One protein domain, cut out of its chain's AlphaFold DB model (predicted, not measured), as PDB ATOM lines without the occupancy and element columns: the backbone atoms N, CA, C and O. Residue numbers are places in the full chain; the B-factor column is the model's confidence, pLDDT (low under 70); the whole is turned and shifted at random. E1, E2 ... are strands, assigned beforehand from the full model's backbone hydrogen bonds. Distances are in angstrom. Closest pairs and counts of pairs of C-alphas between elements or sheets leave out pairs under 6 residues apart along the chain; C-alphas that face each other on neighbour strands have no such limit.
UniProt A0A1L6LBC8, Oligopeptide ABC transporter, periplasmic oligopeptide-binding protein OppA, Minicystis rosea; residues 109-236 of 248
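Overview. This is residues 109 to 236 of the 248 residues of the protein "Oligopeptide ABC transporter, periplasmic oligopeptide-binding protein OppA" of Minicystis rosea (UniProt A0A1L6LBC8). With little regular structure in named elements, the chain winds in stacked, flattened turns, a solenoid whose two all-parallel sheets, E4 E6 E8 E9 E10 and E2 E3 E5 E7, make a sandwich, two sheets face to face. The 128 printed residues include ten named strands, E1 to E10, holding 38 residues, and no named helix: all strand. The whole is compact, radius of gyration of the C-alphas 14.4 A, and flat, 43 by 23 by 11 A.

Arrangement. In the sheet E4 (169 to 171), E6 (184 to 186), E8 (199 to 201), E9 (214 to 216), E10 (229 to 231), N 171 and O 185 are 2.9 A apart, within hydrogen-bond range. In the sheet E2 (146 to 148), E3 (159 to 163), E5 (174 to 178), E7 (189 to 193), N 162 and O 176 are 2.8 A apart. The facing parts are 9.1 A centre to centre. E1 (115 to 119) pairs with no named strand.

Along the chain. E1, 13.5 A long, begins at C-alpha 115 (139.580, 143.444, 183.474); E10, 6.4 A, ends at C-alpha 231 (168.299, 139.045, 160.455).

Size, cuts and confidence. The printed part has no cut. The links E1 to E2, E8 to E9 and E9 to E10 are long. Low-confidence residues include 120 to 145.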
ATOM      1  N   THR A 109     129.529 143.787 175.051       75.50
ATOM      2  CA  THR A 109     130.480 144.896 175.259       75.50
ATOM      3  C   THR A 109     130.816 145.073 176.743       75.50
ATOM      4  O   THR A 109     129.924 145.254 177.573       75.50
ATOM      5  N   SER A 110     132.106 145.053 177.090       72.44
ATOM      6  CA  SER A 110     132.592 145.128 178.479       72.44
ATOM      7  C   SER A 110     133.578 146.263 178.690       72.44
ATOM      8  O   SER A 110     134.523 146.406 177.916       72.44
ATOM      9  N   SER A 111     133.400 147.018 179.774       66.25
ATOM     10  CA  SER A 111     134.139 148.257 180.029       66.25
ATOM     11  C   SER A 111     134.543 148.497 181.490       66.25
ATOM     12  O   SER A 111     133.761 148.289 182.414       66.25
ATOM     13  N   GLY A 112     135.762 148.990 181.716       65.00
ATOM     14  CA  GLY A 112     136.236 149.359 183.054       65.00
ATOM     15  C   GLY A 112     136.369 148.199 184.057       65.00
ATOM     16  O   GLY A 112     136.217 147.021 183.733       65.00
ATOM     17  N   GLY A 113     136.713 148.552 185.299       56.31
ATOM     18  CA  GLY A 113     137.433 147.645 186.198       56.31
ATOM     19  C   GLY A 113     138.901 147.523 185.779       56.31
ATOM     20  O   GLY A 113     139.390 148.348 185.011       56.31
ATOM     21  N   SER A 114     139.627 146.516 186.269       60.56
ATOM     22  CA  SER A 114     140.977 146.193 185.760       60.56
ATOM     23  C   SER A 114     140.942 145.187 184.605       60.56
ATOM     24  O   SER A 114     141.937 145.035 183.890       60.56
ATOM     25  N   GLN A 115     139.807 144.503 184.444       65.25
ATOM     26  CA  GLN A 115     139.580 143.444 183.474       65.25
ATOM     27  C   GLN A 115     138.223 143.613 182.804       65.25
ATOM     28  O   GLN A 115     137.189 143.714 183.468       65.25
ATOM     29  N   THR A 116     138.233 143.516 181.483       73.56
ATOM     30  CA  THR A 116     137.030 143.509 180.663       73.56
ATOM     31  C   THR A 116     137.008 142.272 179.791       73.56
ATOM     32  O   THR A 116     138.016 141.914 179.196       73.56
ATOM     33  N   THR A 117     135.870 141.596 179.701       76.44
ATOM     34  CA  THR A 117     135.727 140.394 178.876       76.44
ATOM     35  C   THR A 117     134.405 140.457 178.150       76.44
ATOM     36  O   THR A 117     133.345 140.482 178.773       76.44
ATOM     37  N   SER A 118     134.463 140.498 176.829       74.81
ATOM     38  CA  SER A 118     133.291 140.540 175.977       74.81
ATOM     39  C   SER A 118     133.226 139.307 175.093       74.81
ATOM     40  O   SER A 118     134.249 138.842 174.591       74.81
ATOM     41  N   SER A 119     132.021 138.786 174.895       70.69
ATOM     42  CA  SER A 119     131.794 137.549 174.155       70.69
ATOM     43  C   SER A 119     130.486 137.565 173.365       70.69
ATOM     44  O   SER A 119     129.564 138.334 173.632       70.69
ATOM     45  N   GLY A 120     130.448 136.707 172.354       67.94
ATOM     46  CA  GLY A 120     129.436 136.673 171.304       67.94
ATOM     47  C   GLY A 120     130.108 136.480 169.956       67.94
ATOM     48  O   GLY A 120     131.338 136.459 169.889       67.94
ATOM     49  N   TRP A 121     129.343 136.328 168.872       65.81
ATOM     50  CA  TRP A 121     129.947 136.234 167.533       65.81
ATOM     51  C   TRP A 121     130.768 137.502 167.241       65.81
ATOM     52  O   TRP A 121     131.903 137.407 166.768       65.81
ATOM     53  N   ASN A 122     130.251 138.642 167.718       55.22
ATOM     54  CA  ASN A 122     131.019 139.840 168.037       55.22
ATOM     55  C   ASN A 122     131.135 140.043 169.557       55.22
ATOM     56  O   ASN A 122     130.250 139.696 170.339       55.22
ATOM     57  N   GLY A 123     132.213 140.692 169.970       68.88
ATOM     58  CA  GLY A 123     132.415 141.207 171.314       68.88
ATOM     59  C   GLY A 123     133.353 142.406 171.241       68.88
ATOM     60  O   GLY A 123     134.045 142.608 170.246       68.88
ATOM     61  N   THR A 124     133.368 143.235 172.274       66.06
ATOM     62  CA  THR A 124     134.359 144.298 172.442       66.06
ATOM     63  C   THR A 124     134.590 144.524 173.928       66.06
ATOM     64  O   THR A 124     133.730 145.013 174.658       66.06
ATOM     65  N   SER A 125     135.762 144.119 174.400       66.75
ATOM     66  CA  SER A 125     136.241 144.497 175.732       66.75
ATOM     67  C   SER A 125     136.917 145.880 175.658       66.75
ATOM     68  O   SER A 125     137.234 146.336 174.561       66.75
ATOM     69  N   SER A 126     137.115 146.565 176.788       60.28
ATOM     70  CA  SER A 126     137.706 147.910 176.817       60.28
ATOM     71  C   SER A 126     138.139 148.349 178.225       60.28
ATOM     72  O   SER A 126     137.323 148.676 179.085       60.28
ATOM     73  N   GLY A 127     139.445 148.428 178.476       60.34
ATOM     74  CA  GLY A 127     139.946 149.099 179.679       60.34
ATOM     75  C   GLY A 127     139.829 148.341 181.001       60.34
ATOM     76  O   GLY A 127     139.383 147.198 181.088       60.34
ATOM     77  N   GLY A 128     140.340 149.010 182.033       48.62
ATOM     78  CA  GLY A 128     141.360 148.384 182.865       48.62
ATOM     79  C   GLY A 128     142.704 148.464 182.158       48.62
ATOM     80  O   GLY A 128     142.919 149.386 181.373       48.62
ATOM     81  N   SER A 129     143.577 147.481 182.394       56.22
ATOM     82  CA  SER A 129     144.783 147.279 181.580       56.22
ATOM     83  C   SER A 129     144.814 145.912 180.854       56.22
ATOM     84  O   SER A 129     145.794 145.526 180.225       56.22
ATOM     85  N   GLN A 130     143.689 145.201 180.826       55.12
ATOM     86  CA  GLN A 130     143.235 144.290 179.753       55.12
ATOM     87  C   GLN A 130     141.910 144.943 179.231       55.12
ATOM     88  O   GLN A 130     141.379 145.759 179.972       55.12
ATOM     89  N   THR A 131     141.290 144.804 178.050       59.75
ATOM     90  CA  THR A 131     141.199 143.786 176.978       59.75
ATOM     91  C   THR A 131     140.489 144.434 175.738       59.75
ATOM     92  O   THR A 131     139.902 145.495 175.929       59.75
ATOM     93  N   THR A 132     140.417 143.798 174.545       69.62
ATOM     94  CA  THR A 132     139.391 143.991 173.459       69.62
ATOM     95  C   THR A 132     139.142 142.680 172.674       69.62
ATOM     96  O   THR A 132     139.968 142.327 171.834       69.62
ATOM     97  N   SER A 133     138.035 141.950 172.905       63.34
ATOM     98  CA  SER A 133     137.815 140.583 172.357       63.34
ATOM     99  C   SER A 133     136.448 140.330 171.698       63.34
ATOM    100  O   SER A 133     135.443 140.773 172.246       63.34
ATOM    101  N   SER A 134     136.404 139.508 170.637       68.88
ATOM    102  CA  SER A 134     135.211 138.993 169.929       68.88
ATOM    103  C   SER A 134     135.275 137.458 169.691       68.88
ATOM    104  O   SER A 134     136.338 136.858 169.766       68.88
ATOM    105  N   GLY A 135     134.163 136.772 169.378       59.03
ATOM    106  CA  GLY A 135     134.104 135.289 169.389       59.03
ATOM    107  C   GLY A 135     134.786 134.569 168.222       59.03
ATOM    108  O   GLY A 135     135.867 134.013 168.382       59.03
ATOM    109  N   TRP A 136     134.202 134.611 167.016       53.44
ATOM    110  CA  TRP A 136     134.870 134.139 165.774       53.44
ATOM    111  C   TRP A 136     136.040 135.069 165.370       53.44
ATOM    112  O   TRP A 136     136.601 134.942 164.285       53.44
ATOM    113  N   ASN A 137     136.343 136.050 166.227       51.53
ATOM    114  CA  ASN A 137     137.051 137.287 165.952       51.53
ATOM    115  C   ASN A 137     137.878 137.742 167.188       51.53
ATOM    116  O   ASN A 137     137.783 138.886 167.619       51.53
ATOM    117  N   GLY A 138     138.700 136.840 167.736       58.12
ATOM    118  CA  GLY A 138     139.902 137.132 168.540       58.12
ATOM    119  C   GLY A 138     139.781 137.659 169.988       58.12
ATOM    120  O   GLY A 138     138.757 138.121 170.459       58.12
ATOM    121  N   THR A 139     140.888 137.618 170.738       65.19
ATOM    122  CA  THR A 139     141.035 138.199 172.089       65.19
ATOM    123  C   THR A 139     142.193 139.195 172.192       65.19
ATOM    124  O   THR A 139     143.337 138.845 171.925       65.19
ATOM    125  N   GLY A 140     141.905 140.455 172.528       66.88
ATOM    126  CA  GLY A 140     142.878 141.548 172.696       66.88
ATOM    127  C   GLY A 140     143.147 141.814 174.179       66.88
ATOM    128  O   GLY A 140     142.206 141.711 174.947       66.88
ATOM    129  N   SER A 141     144.357 142.140 174.646       62.03
ATOM    130  CA  SER A 141     144.679 142.068 176.093       62.03
ATOM    131  C   SER A 141     145.679 143.112 176.627       62.03
ATOM    132  O   SER A 141     146.496 142.804 177.499       62.03
ATOM    133  N   GLY A 142     145.636 144.362 176.148       63.47
ATOM    134  CA  GLY A 142     146.658 145.351 176.521       63.47
ATOM    135  C   GLY A 142     146.788 146.555 175.579       63.47
ATOM    136  O   GLY A 142     146.067 146.628 174.604       63.47
ATOM    137  N   GLY A 143     147.726 147.479 175.807       57.66
ATOM    138  CA  GLY A 143     148.196 148.515 174.874       57.66
ATOM    139  C   GLY A 143     148.167 149.971 175.376       57.66
ATOM    140  O   GLY A 143     147.561 150.332 176.368       57.66
ATOM    141  N   SER A 144     148.627 150.909 174.567       60.16
ATOM    142  CA  SER A 144     147.638 151.901 174.141       60.16
ATOM    143  C   SER A 144     147.042 151.373 172.855       60.16
ATOM    144  O   SER A 144     147.734 151.330 171.844       60.16
ATOM    145  N   GLN A 145     145.784 150.928 172.936       67.25
ATOM    146  CA  GLN A 145     145.036 150.266 171.864       67.25
ATOM    147  C   GLN A 145     145.595 148.882 171.496       67.25
ATOM    148  O   GLN A 145     146.771 148.709 171.173       67.25
ATOM    149  N   THR A 146     144.729 147.875 171.507       70.31
ATOM    150  CA  THR A 146     145.004 146.574 170.895       70.31
ATOM    151  C   THR A 146     143.718 145.965 170.415       70.31
ATOM    152  O   THR A 146     142.735 145.903 171.150       70.31
ATOM    153  N   THR A 147     143.773 145.485 169.187       77.38
ATOM    154  CA  THR A 147     142.650 144.864 168.512       77.38
ATOM    155  C   THR A 147     142.956 143.395 168.333       77.38
ATOM    156  O   THR A 147     144.079 143.006 167.999       77.38
ATOM    157  N   SER A 148     141.935 142.579 168.535       71.00
ATOM    158  CA  SER A 148     141.983 141.192 168.138       71.00
ATOM    159  C   SER A 148     140.706 140.828 167.414       71.00
ATOM    160  O   SER A 148     139.614 141.099 167.904       71.00
ATOM    161  N   SER A 149     140.886 140.283 166.222       65.69
ATOM    162  CA  SER A 149     139.872 139.913 165.247       65.69
ATOM    163  C   SER A 149     140.349 138.678 164.474       65.69
ATOM    164  O   SER A 149     141.466 138.196 164.684       65.69
ATOM    165  N   GLY A 150     139.498 138.120 163.614       63.34
ATOM    166  CA  GLY A 150     139.780 136.855 162.938       63.34
ATOM    167  C   GLY A 150     139.767 135.633 163.866       63.34
ATOM    168  O   GLY A 150     139.723 135.727 165.099       63.34
ATOM    169  N   TRP A 151     139.786 134.450 163.252       64.31
ATOM    170  CA  TRP A 151     139.637 133.182 163.966       64.31
ATOM    171  C   TRP A 151     140.782 132.976 164.956       64.31
ATOM    172  O   TRP A 151     141.927 132.834 164.547       64.31
ATOM    173  N   ASN A 152     140.490 132.964 166.255       66.06
ATOM    174  CA  ASN A 152     141.493 132.852 167.321       66.06
ATOM    175  C   ASN A 152     142.615 133.912 167.266       66.06
ATOM    176  O   ASN A 152     143.743 133.632 167.672       66.06
ATOM    177  N   GLY A 153     142.341 135.128 166.780       71.00
ATOM    178  CA  GLY A 153     143.314 136.212 166.901       71.00
ATOM    179  C   GLY A 153     143.712 136.455 168.364       71.00
ATOM    180  O   GLY A 153     142.866 136.393 169.258       71.00
ATOM    181  N   THR A 154     144.973 136.791 168.632       76.94
ATOM    182  CA  THR A 154     145.455 137.221 169.956       76.94
ATOM    183  C   THR A 154     146.192 138.558 169.872       76.94
ATOM    184  O   THR A 154     147.376 138.636 169.542       76.94
ATOM    185  N   GLY A 155     145.476 139.642 170.167       73.00
ATOM    186  CA  GLY A 155     146.013 140.994 170.259       73.00
ATOM    187  C   GLY A 155     146.650 141.211 171.630       73.00
ATOM    188  O   GLY A 155     145.992 141.096 172.660       73.00
ATOM    189  N   SER A 156     147.942 141.499 171.657       73.44
ATOM    190  CA  SER A 156     148.764 141.681 172.853       73.44
ATOM    191  C   SER A 156     148.536 142.988 173.614       73.44
ATOM    192  O   SER A 156     147.734 143.043 174.537       73.44
ATOM    193  N   GLY A 157     149.331 144.015 173.279       66.69
ATOM    194  CA  GLY A 157     149.412 145.284 174.009       66.69
ATOM    195  C   GLY A 157     150.430 146.293 173.491       66.69
ATOM    196  O   GLY A 157     150.216 146.847 172.424       66.69
ATOM    197  N   GLY A 158     151.479 146.615 174.261       63.00
ATOM    198  CA  GLY A 158     152.494 147.606 173.854       63.00
ATOM    199  C   GLY A 158     151.867 148.970 173.560       63.00
ATOM    200  O   GLY A 158     151.305 149.606 174.448       63.00
ATOM    201  N   SER A 159     151.902 149.407 172.306       68.38
ATOM    202  CA  SER A 159     150.897 150.315 171.749       68.38
ATOM    203  C   SER A 159     150.587 149.937 170.303       68.38
ATOM    204  O   SER A 159     151.491 149.679 169.516       68.38
ATOM    205  N   GLN A 160     149.303 149.920 169.946       76.94
ATOM    206  CA  GLN A 160     148.812 149.568 168.613       76.94
ATOM    207  C   GLN A 160     149.244 148.161 168.159       76.94
ATOM    208  O   GLN A 160     149.899 148.012 167.129       76.94
ATOM    209  N   THR A 161     148.871 147.116 168.908       76.88
ATOM    210  CA  THR A 161     149.035 145.727 168.426       76.88
ATOM    211  C   THR A 161     147.728 145.188 167.852       76.88
ATOM    212  O   THR A 161     146.664 145.340 168.448       76.88
ATOM    213  N   THR A 162     147.793 144.574 166.672       83.62
ATOM    214  CA  THR A 162     146.622 144.061 165.952       83.62
ATOM    215  C   THR A 162     146.844 142.613 165.558       83.62
ATOM    216  O   THR A 162     147.737 142.307 164.772       83.62
ATOM    217  N   SER A 163     145.997 141.719 166.057       77.19
ATOM    218  CA  SER A 163     145.871 140.370 165.514       77.19
ATOM    219  C   SER A 163     144.580 140.256 164.717       77.19
ATOM    220  O   SER A 163     143.531 140.621 165.231       77.19
ATOM    221  N   SER A 164     144.651 139.741 163.492       71.62
ATOM    222  CA  SER A 164     143.498 139.661 162.579       71.62
ATOM    223  C   SER A 164     143.440 138.399 161.703       71.62
ATOM    224  O   SER A 164     142.464 138.207 160.980       71.62
ATOM    225  N   GLY A 165     144.461 137.535 161.751       68.31
ATOM    226  CA  GLY A 165     144.505 136.271 161.003       68.31
ATOM    227  C   GLY A 165     143.919 135.076 161.761       68.31
ATOM    228  O   GLY A 165     143.726 135.136 162.977       68.31
ATOM    229  N   TRP A 166     143.712 133.953 161.058       69.75
ATOM    230  CA  TRP A 166     143.530 132.639 161.699       69.75
ATOM    231  C   TRP A 166     144.748 132.351 162.594       69.75
ATOM    232  O   TRP A 166     145.867 132.247 162.088       69.75
ATOM    233  N   ASN A 167     144.537 132.202 163.900       72.25
ATOM    234  CA  ASN A 167     145.570 132.046 164.926       72.25
ATOM    235  C   ASN A 167     146.651 133.149 164.882       72.25
ATOM    236  O   ASN A 167     147.821 132.888 165.164       72.25
ATOM    237  N   GLY A 168     146.290 134.378 164.497       76.12
ATOM    238  CA  GLY A 168     147.217 135.507 164.584       76.12
ATOM    239  C   GLY A 168     147.639 135.760 166.038       76.12
ATOM    240  O   GLY A 168     146.864 135.549 166.969       76.12
ATOM    241  N   THR A 169     148.868 136.220 166.262       80.69
ATOM    242  CA  THR A 169     149.340 136.669 167.583       80.69
ATOM    243  C   THR A 169     150.236 137.888 167.422       80.69
ATOM    244  O   THR A 169     151.279 137.811 166.778       80.69
ATOM    245  N   SER A 170     149.848 139.029 167.988       77.56
ATOM    246  CA  SER A 170     150.625 140.281 167.939       77.56
ATOM    247  C   SER A 170     150.893 140.777 169.357       77.56
ATOM    248  O   SER A 170     150.020 140.625 170.202       77.56
ATOM    249  N   SER A 171     152.079 141.304 169.679       79.56
ATOM    250  CA  SER A 171     152.455 141.553 171.083       79.56
ATOM    251  C   SER A 171     153.556 142.596 171.304       79.56
ATOM    252  O   SER A 171     154.642 142.521 170.739       79.56
ATOM    253  N   GLY A 172     153.316 143.529 172.231       70.12
ATOM    254  CA  GLY A 172     154.304 144.526 172.659       70.12
ATOM    255  C   GLY A 172     154.722 145.505 171.556       70.12
ATOM    256  O   GLY A 172     154.071 145.608 170.526       70.12
ATOM    257  N   GLY A 173     155.815 146.238 171.783       69.69
ATOM    258  CA  GLY A 173     156.343 147.193 170.801       69.69
ATOM    259  C   GLY A 173     155.396 148.359 170.500       69.69
ATOM    260  O   GLY A 173     154.535 148.699 171.314       69.69
ATOM    261  N   SER A 174     155.586 148.959 169.327       76.19
ATOM    262  CA  SER A 174     154.696 149.956 168.735       76.19
ATOM    263  C   SER A 174     154.300 149.507 167.328       76.19
ATOM    264  O   SER A 174     155.172 149.177 166.527       76.19
ATOM    265  N   GLN A 175     153.010 149.509 166.993       80.81
ATOM    266  CA  GLN A 175     152.525 149.181 165.642       80.81
ATOM    267  C   GLN A 175     152.934 147.762 165.184       80.81
ATOM    268  O   GLN A 175     153.653 147.606 164.195       80.81
ATOM    269  N   THR A 176     152.486 146.714 165.893       80.19
ATOM    270  CA  THR A 176     152.662 145.315 165.438       80.19
ATOM    271  C   THR A 176     151.375 144.764 164.828       80.19
ATOM    272  O   THR A 176     150.288 144.955 165.375       80.19
ATOM    273  N   THR A 177     151.487 144.055 163.707       85.69
ATOM    274  CA  THR A 177     150.356 143.465 162.979       85.69
ATOM    275  C   THR A 177     150.598 141.991 162.686       85.69
ATOM    276  O   THR A 177     151.650 141.619 162.168       85.69
ATOM    277  N   SER A 178     149.593 141.162 162.964       80.25
ATOM    278  CA  SER A 178     149.612 139.712 162.767       80.25
ATOM    279  C   SER A 178     148.338 139.249 162.064       80.25
ATOM    280  O   SER A 178     147.322 138.961 162.702       80.25
ATOM    281  N   SER A 179     148.386 139.220 160.734       79.31
ATOM    282  CA  SER A 179     147.245 138.945 159.849       79.31
ATOM    283  C   SER A 179     147.362 137.627 159.075       79.31
ATOM    284  O   SER A 179     146.372 137.158 158.516       79.31
ATOM    285  N   GLY A 180     148.551 137.017 159.049       74.12
ATOM    286  CA  GLY A 180     148.789 135.728 158.398       74.12
ATOM    287  C   GLY A 180     148.198 134.540 159.162       74.12
ATOM    288  O   GLY A 180     147.911 134.629 160.358       74.12
ATOM    289  N   TRP A 181     148.062 133.400 158.480       74.62
ATOM    290  CA  TRP A 181     147.689 132.135 159.122       74.62
ATOM    291  C   TRP A 181     148.817 131.710 160.075       74.62
ATOM    292  O   TRP A 181     149.951 131.545 159.634       74.62
ATOM    293  N   ASN A 182     148.543 131.581 161.376       76.25
ATOM    294  CA  ASN A 182     149.557 131.424 162.433       76.25
ATOM    295  C   ASN A 182     150.621 132.554 162.451       76.25
ATOM    296  O   ASN A 182     151.773 132.322 162.821       76.25
ATOM    297  N   GLY A 183     150.278 133.768 161.999       79.50
ATOM    298  CA  GLY A 183     151.225 134.886 161.925       79.50
ATOM    299  C   GLY A 183     151.592 135.448 163.303       79.50
ATOM    300  O   GLY A 183     150.705 135.759 164.098       79.50
ATOM    301  N   THR A 184     152.886 135.636 163.570       81.69
ATOM    302  CA  THR A 184     153.418 136.113 164.857       81.69
ATOM    303  C   THR A 184     154.150 137.450 164.720       81.69
ATOM    304  O   THR A 184     155.075 137.590 163.927       81.69
ATOM    305  N   GLY A 185     153.766 138.435 165.532       78.81
ATOM    306  CA  GLY A 185     154.352 139.777 165.576       78.81
ATOM    307  C   GLY A 185     154.754 140.139 167.005       78.81
ATOM    308  O   GLY A 185     153.927 140.037 167.916       78.81
ATOM    309  N   SER A 186     156.006 140.535 167.237       78.94
ATOM    310  CA  SER A 186     156.506 140.774 168.599       78.94
ATOM    311  C   SER A 186     157.498 141.937 168.721       78.94
ATOM    312  O   SER A 186     158.528 141.994 168.052       78.94
ATOM    313  N   GLY A 187     157.221 142.862 169.642       71.94
ATOM    314  CA  GLY A 187     158.105 143.979 169.978       71.94
ATOM    315  C   GLY A 187     158.418 144.910 168.801       71.94
ATOM    316  O   GLY A 187     157.713 144.929 167.795       71.94
ATOM    317  N   GLY A 188     159.501 145.681 168.940       73.75
ATOM    318  CA  GLY A 188     159.994 146.589 167.898       73.75
ATOM    319  C   GLY A 188     159.054 147.754 167.577       73.75
ATOM    320  O   GLY A 188     158.242 148.162 168.412       73.75
ATOM    321  N   SER A 189     159.197 148.292 166.366       79.44
ATOM    322  CA  SER A 189     158.351 149.349 165.805       79.44
ATOM    323  C   SER A 189     157.966 149.006 164.364       79.44
ATOM    324  O   SER A 189     158.845 148.697 163.569       79.44
ATOM    325  N   GLN A 190     156.686 149.099 163.992       81.62
ATOM    326  CA  GLN A 190     156.213 148.848 162.616       81.62
ATOM    327  C   GLN A 190     156.535 147.428 162.115       81.62
ATOM    328  O   GLN A 190     157.195 147.240 161.096       81.62
ATOM    329  N   ASN A 191     156.058 146.419 162.846       81.75
ATOM    330  CA  ASN A 191     156.342 145.008 162.574       81.75
ATOM    331  C   ASN A 191     155.126 144.271 162.012       81.75
ATOM    332  O   ASN A 191     154.062 144.272 162.627       81.75
ATOM    333  N   THR A 192     155.285 143.601 160.870       84.56
ATOM    334  CA  THR A 192     154.190 142.928 160.155       84.56
ATOM    335  C   THR A 192     154.482 141.447 159.936       84.56
ATOM    336  O   THR A 192     155.502 141.092 159.352       84.56
ATOM    337  N   SER A 193     153.541 140.585 160.324       81.12
ATOM    338  CA  SER A 193     153.515 139.168 159.958       81.12
ATOM    339  C   SER A 193     152.218 138.817 159.224       81.12
ATOM    340  O   SER A 193     151.160 138.653 159.839       81.12
ATOM    341  N   SER A 194     152.316 138.654 157.908       81.56
ATOM    342  CA  SER A 194     151.209 138.324 157.000       81.56
ATOM    343  C   SER A 194     151.353 136.962 156.302       81.56
ATOM    344  O   SER A 194     150.376 136.468 155.744       81.56
ATOM    345  N   GLY A 195     152.530 136.330 156.359       76.50
ATOM    346  CA  GLY A 195     152.769 134.996 155.795       76.50
ATOM    347  C   GLY A 195     152.165 133.849 156.618       76.50
ATOM    348  O   GLY A 195     151.879 134.003 157.809       76.50
ATOM    349  N   TRP A 196     152.004 132.671 156.001       76.75
ATOM    350  CA  TRP A 196     151.649 131.440 156.726       76.75
ATOM    351  C   TRP A 196     152.828 131.027 157.618       76.75
ATOM    352  O   TRP A 196     153.938 130.866 157.118       76.75
ATOM    353  N   ASN A 197     152.609 130.892 158.927       77.19
ATOM    354  CA  ASN A 197     153.658 130.735 159.944       77.19
ATOM    355  C   ASN A 197     154.718 131.862 159.902       77.19
ATOM    356  O   ASN A 197     155.887 131.632 160.215       77.19
ATOM    357  N   GLY A 198     154.338 133.070 159.471       80.06
ATOM    358  CA  GLY A 198     155.236 134.223 159.479       80.06
ATOM    359  C   GLY A 198     155.632 134.629 160.903       80.06
ATOM    360  O   GLY A 198     154.842 134.501 161.839       80.06
ATOM    361  N   THR A 199     156.854 135.132 161.073       81.12
ATOM    362  CA  THR A 199     157.338 135.747 162.316       81.12
ATOM    363  C   THR A 199     158.039 137.071 162.011       81.12
ATOM    364  O   THR A 199     159.030 137.086 161.285       81.12
ATOM    365  N   GLY A 200     157.547 138.177 162.573       77.81
ATOM    366  CA  GLY A 200     158.207 139.490 162.586       77.81
ATOM    367  C   GLY A 200     158.523 139.907 164.023       77.81
ATOM    368  O   GLY A 200     157.626 139.918 164.867       77.81
ATOM    369  N   SER A 201     159.789 140.200 164.331       77.75
ATOM    370  CA  SER A 201     160.256 140.305 165.721       77.75
ATOM    371  C   SER A 201     161.338 141.369 165.946       77.75
ATOM    372  O   SER A 201     162.384 141.367 165.302       77.75
ATOM    373  N   GLY A 202     161.124 142.263 166.917       72.12
ATOM    374  CA  GLY A 202     162.079 143.318 167.285       72.12
ATOM    375  C   GLY A 202     162.373 144.314 166.153       72.12
ATOM    376  O   GLY A 202     161.636 144.390 165.180       72.12
ATOM    377  N   GLY A 203     163.442 145.104 166.286       74.06
ATOM    378  CA  GLY A 203     163.874 146.036 165.231       74.06
ATOM    379  C   GLY A 203     162.869 147.146 164.894       74.06
ATOM    380  O   GLY A 203     162.021 147.512 165.715       74.06
ATOM    381  N   SER A 204     162.991 147.686 163.682       78.88
ATOM    382  CA  SER A 204     162.064 148.653 163.091       78.88
ATOM    383  C   SER A 204     161.743 148.275 161.643       78.88
ATOM    384  O   SER A 204     162.644 147.895 160.895       78.88
ATOM    385  N   GLN A 205     160.487 148.415 161.217       80.88
ATOM    386  CA  GLN A 205     160.052 148.130 159.841       80.88
ATOM    387  C   GLN A 205     160.385 146.691 159.398       80.88
ATOM    388  O   GLN A 205     160.914 146.480 158.306       80.88
ATOM    389  N   THR A 206     160.100 145.694 160.249       80.19
ATOM    390  CA  THR A 206     160.286 144.275 159.889       80.19
ATOM    391  C   THR A 206     159.015 143.701 159.254       80.19
ATOM    392  O   THR A 206     157.899 143.942 159.718       80.19
ATOM    393  N   THR A 207     159.165 142.943 158.169       83.75
ATOM    394  CA  THR A 207     158.059 142.328 157.423       83.75
ATOM    395  C   THR A 207     158.343 140.855 157.158       83.75
ATOM    396  O   THR A 207     159.323 140.519 156.496       83.75
ATOM    397  N   SER A 208     157.446 139.977 157.606       80.81
ATOM    398  CA  SER A 208     157.393 138.576 157.189       80.81
ATOM    399  C   SER A 208     156.097 138.283 156.435       80.81
ATOM    400  O   SER A 208     154.999 138.332 156.995       80.81
ATOM    401  N   SER A 209     156.236 137.974 155.148       80.94
ATOM    402  CA  SER A 209     155.137 137.648 154.232       80.94
ATOM    403  C   SER A 209     155.290 136.280 153.554       80.94
ATOM    404  O   SER A 209     154.325 135.777 152.982       80.94
ATOM    405  N   GLY A 210     156.468 135.654 153.640       75.56
ATOM    406  CA  GLY A 210     156.719 134.310 153.114       75.56
ATOM    407  C   GLY A 210     156.133 133.190 153.984       75.56
ATOM    408  O   GLY A 210     155.883 133.368 155.178       75.56
ATOM    409  N   TRP A 211     155.949 132.002 153.401       76.56
ATOM    410  CA  TRP A 211     155.629 130.790 154.169       76.56
ATOM    411  C   TRP A 211     156.823 130.440 155.070       76.56
ATOM    412  O   TRP A 211     157.953 130.378 154.589       76.56
ATOM    413  N   ASN A 212     156.598 130.255 156.373       77.31
ATOM    414  CA  ASN A 212     157.644 130.098 157.394       77.31
ATOM    415  C   ASN A 212     158.690 131.242 157.385       77.31
ATOM    416  O   ASN A 212     159.843 131.037 157.769       77.31
ATOM    417  N   GLY A 213     158.328 132.435 156.899       79.38
ATOM    418  CA  GLY A 213     159.253 133.562 156.822       79.38
ATOM    419  C   GLY A 213     159.590 134.111 158.211       79.38
ATOM    420  O   GLY A 213     158.695 134.353 159.023       79.38
ATOM    421  N   THR A 214     160.865 134.378 158.476       81.00
ATOM    422  CA  THR A 214     161.329 135.032 159.708       81.00
ATOM    423  C   THR A 214     162.005 136.366 159.395       81.00
ATOM    424  O   THR A 214     162.933 136.419 158.593       81.00
ATOM    425  N   GLY A 215     161.552 137.439 160.044       76.25
ATOM    426  CA  GLY A 215     162.234 138.732 160.134       76.25
ATOM    427  C   GLY A 215     162.575 139.040 161.594       76.25
ATOM    428  O   GLY A 215     161.684 139.026 162.450       76.25
ATOM    429  N   SER A 216     163.852 139.282 161.899       76.94
ATOM    430  CA  SER A 216     164.316 139.505 163.274       76.94
ATOM    431  C   SER A 216     165.337 140.641 163.409       76.94
ATOM    432  O   SER A 216     166.440 140.612 162.866       76.94
ATOM    433  N   GLY A 217     164.976 141.654 164.200       70.44
ATOM    434  CA  GLY A 217     165.818 142.817 164.477       70.44
ATOM    435  C   GLY A 217     166.078 143.712 163.260       70.44
ATOM    436  O   GLY A 217     165.393 143.637 162.241       70.44
ATOM    437  N   GLY A 218     167.086 144.577 163.401       72.19
ATOM    438  CA  GLY A 218     167.526 145.493 162.349       72.19
ATOM    439  C   GLY A 218     166.554 146.636 162.042       72.19
ATOM    440  O   GLY A 218     165.669 146.960 162.839       72.19
ATOM    441  N   SER A 219     166.746 147.245 160.876       76.88
ATOM    442  CA  SER A 219     165.861 148.247 160.276       76.88
ATOM    443  C   SER A 219     165.521 147.845 158.840       76.88
ATOM    444  O   SER A 219     166.418 147.470 158.087       76.88
ATOM    445  N   GLN A 220     164.254 147.937 158.431       79.06
ATOM    446  CA  GLN A 220     163.812 147.612 157.062       79.06
ATOM    447  C   GLN A 220     164.183 146.177 156.640       79.06
ATOM    448  O   GLN A 220     164.815 145.964 155.605       79.06
ATOM    449  N   THR A 221     163.813 145.183 157.455       79.50
ATOM    450  CA  THR A 221     164.079 143.763 157.165       79.50
ATOM    451  C   THR A 221     162.850 143.088 156.551       79.50
ATOM    452  O   THR A 221     161.752 143.147 157.097       79.50
ATOM    453  N   THR A 222     163.010 142.441 155.396       81.62
ATOM    454  CA  THR A 222     161.921 141.777 154.660       81.62
ATOM    455  C   THR A 222     162.241 140.306 154.428       81.62
ATOM    456  O   THR A 222     163.265 139.982 153.832       81.62
ATOM    457  N   SER A 223     161.334 139.411 154.824       79.56
ATOM    458  CA  SER A 223     161.359 137.996 154.451       79.56
ATOM    459  C   SER A 223     160.080 137.604 153.710       79.56
ATOM    460  O   SER A 223     158.981 137.617 154.268       79.56
ATOM    461  N   SER A 224     160.230 137.262 152.429       79.38
ATOM    462  CA  SER A 224     159.129 136.935 151.509       79.38
ATOM    463  C   SER A 224     159.259 135.556 150.848       79.38
ATOM    464  O   SER A 224     158.337 135.103 150.172       79.38
ATOM    465  N   GLY A 225     160.388 134.869 151.044       74.31
ATOM    466  CA  GLY A 225     160.645 133.519 150.537       74.31
ATOM    467  C   GLY A 225     160.090 132.388 151.416       74.31
ATOM    468  O   GLY A 225     159.805 132.598 152.596       74.31
ATOM    469  N   TRP A 226     159.972 131.169 150.868       73.75
ATOM    470  CA  TRP A 226     159.642 129.984 151.679       73.75
ATOM    471  C   TRP A 226     160.844 129.628 152.564       73.75
ATOM    472  O   TRP A 226     161.942 129.417 152.050       73.75
ATOM    473  N   ASN A 227     160.639 129.600 153.884       75.56
ATOM    474  CA  ASN A 227     161.680 129.495 154.914       75.56
ATOM    475  C   ASN A 227     162.724 130.635 154.845       75.56
ATOM    476  O   ASN A 227     163.870 130.456 155.257       75.56
ATOM    477  N   GLY A 228     162.360 131.799 154.293       77.00
ATOM    478  CA  GLY A 228     163.265 132.944 154.212       77.00
ATOM    479  C   GLY A 228     163.589 133.513 155.598       77.00
ATOM    480  O   GLY A 228     162.690 133.669 156.428       77.00
ATOM    481  N   THR A 229     164.840 133.894 155.841       79.19
ATOM    482  CA  THR A 229     165.292 134.486 157.110       79.19
ATOM    483  C   THR A 229     166.011 135.811 156.866       79.19
ATOM    484  O   THR A 229     167.087 135.839 156.279       79.19
ATOM    485  N   GLY A 230     165.436 136.923 157.329       74.06
ATOM    486  CA  GLY A 230     166.101 138.226 157.398       74.06
ATOM    487  C   GLY A 230     166.503 138.544 158.838       74.06
ATOM    488  O   GLY A 230     165.635 138.538 159.710       74.06
ATOM    489  N   SER A 231     167.784 138.821 159.096       74.56
ATOM    490  CA  SER A 231     168.299 139.045 160.455       74.56
ATOM    491  C   SER A 231     169.250 140.245 160.568       74.56
ATOM    492  O   SER A 231     170.228 140.385 159.832       74.56
ATOM    493  N   GLY A 232     168.974 141.111 161.549       67.75
ATOM    494  CA  GLY A 232     169.818 142.256 161.905       67.75
ATOM    495  C   GLY A 232     169.957 143.324 160.811       67.75
ATOM    496  O   GLY A 232     169.128 143.424 159.906       67.75
ATOM    497  N   GLY A 233     171.017 144.133 160.933       67.00
ATOM    498  CA  GLY A 233     171.463 145.139 159.962       67.00
ATOM    499  C   GLY A 233     170.429 146.185 159.534       67.00
ATOM    500  O   GLY A 233     169.472 146.482 160.252       67.00
ATOM    501  N   SER A 234     170.632 146.758 158.346       74.00
ATOM    502  CA  SER A 234     169.672 147.644 157.673       74.00
ATOM    503  C   SER A 234     169.397 147.190 156.237       74.00
ATOM    504  O   SER A 234     170.313 146.768 155.541       74.00
ATOM    505  N   GLN A 235     168.145 147.318 155.783       76.06
ATOM    506  CA  GLN A 235     167.696 147.063 154.400       76.06
ATOM    507  C   GLN A 235     167.861 145.611 153.900       76.06
ATOM    508  O   GLN A 235     167.979 145.356 152.699       76.06
ATOM    509  N   ASN A 236     167.822 144.631 154.807       76.31
ATOM    510  CA  ASN A 236     167.910 143.213 154.451       76.31
ATOM    511  C   ASN A 236     166.657 142.710 153.724       76.31
ATOM    512  O   ASN A 236     165.546 142.818 154.242       76.31
TER     513      ASN A 236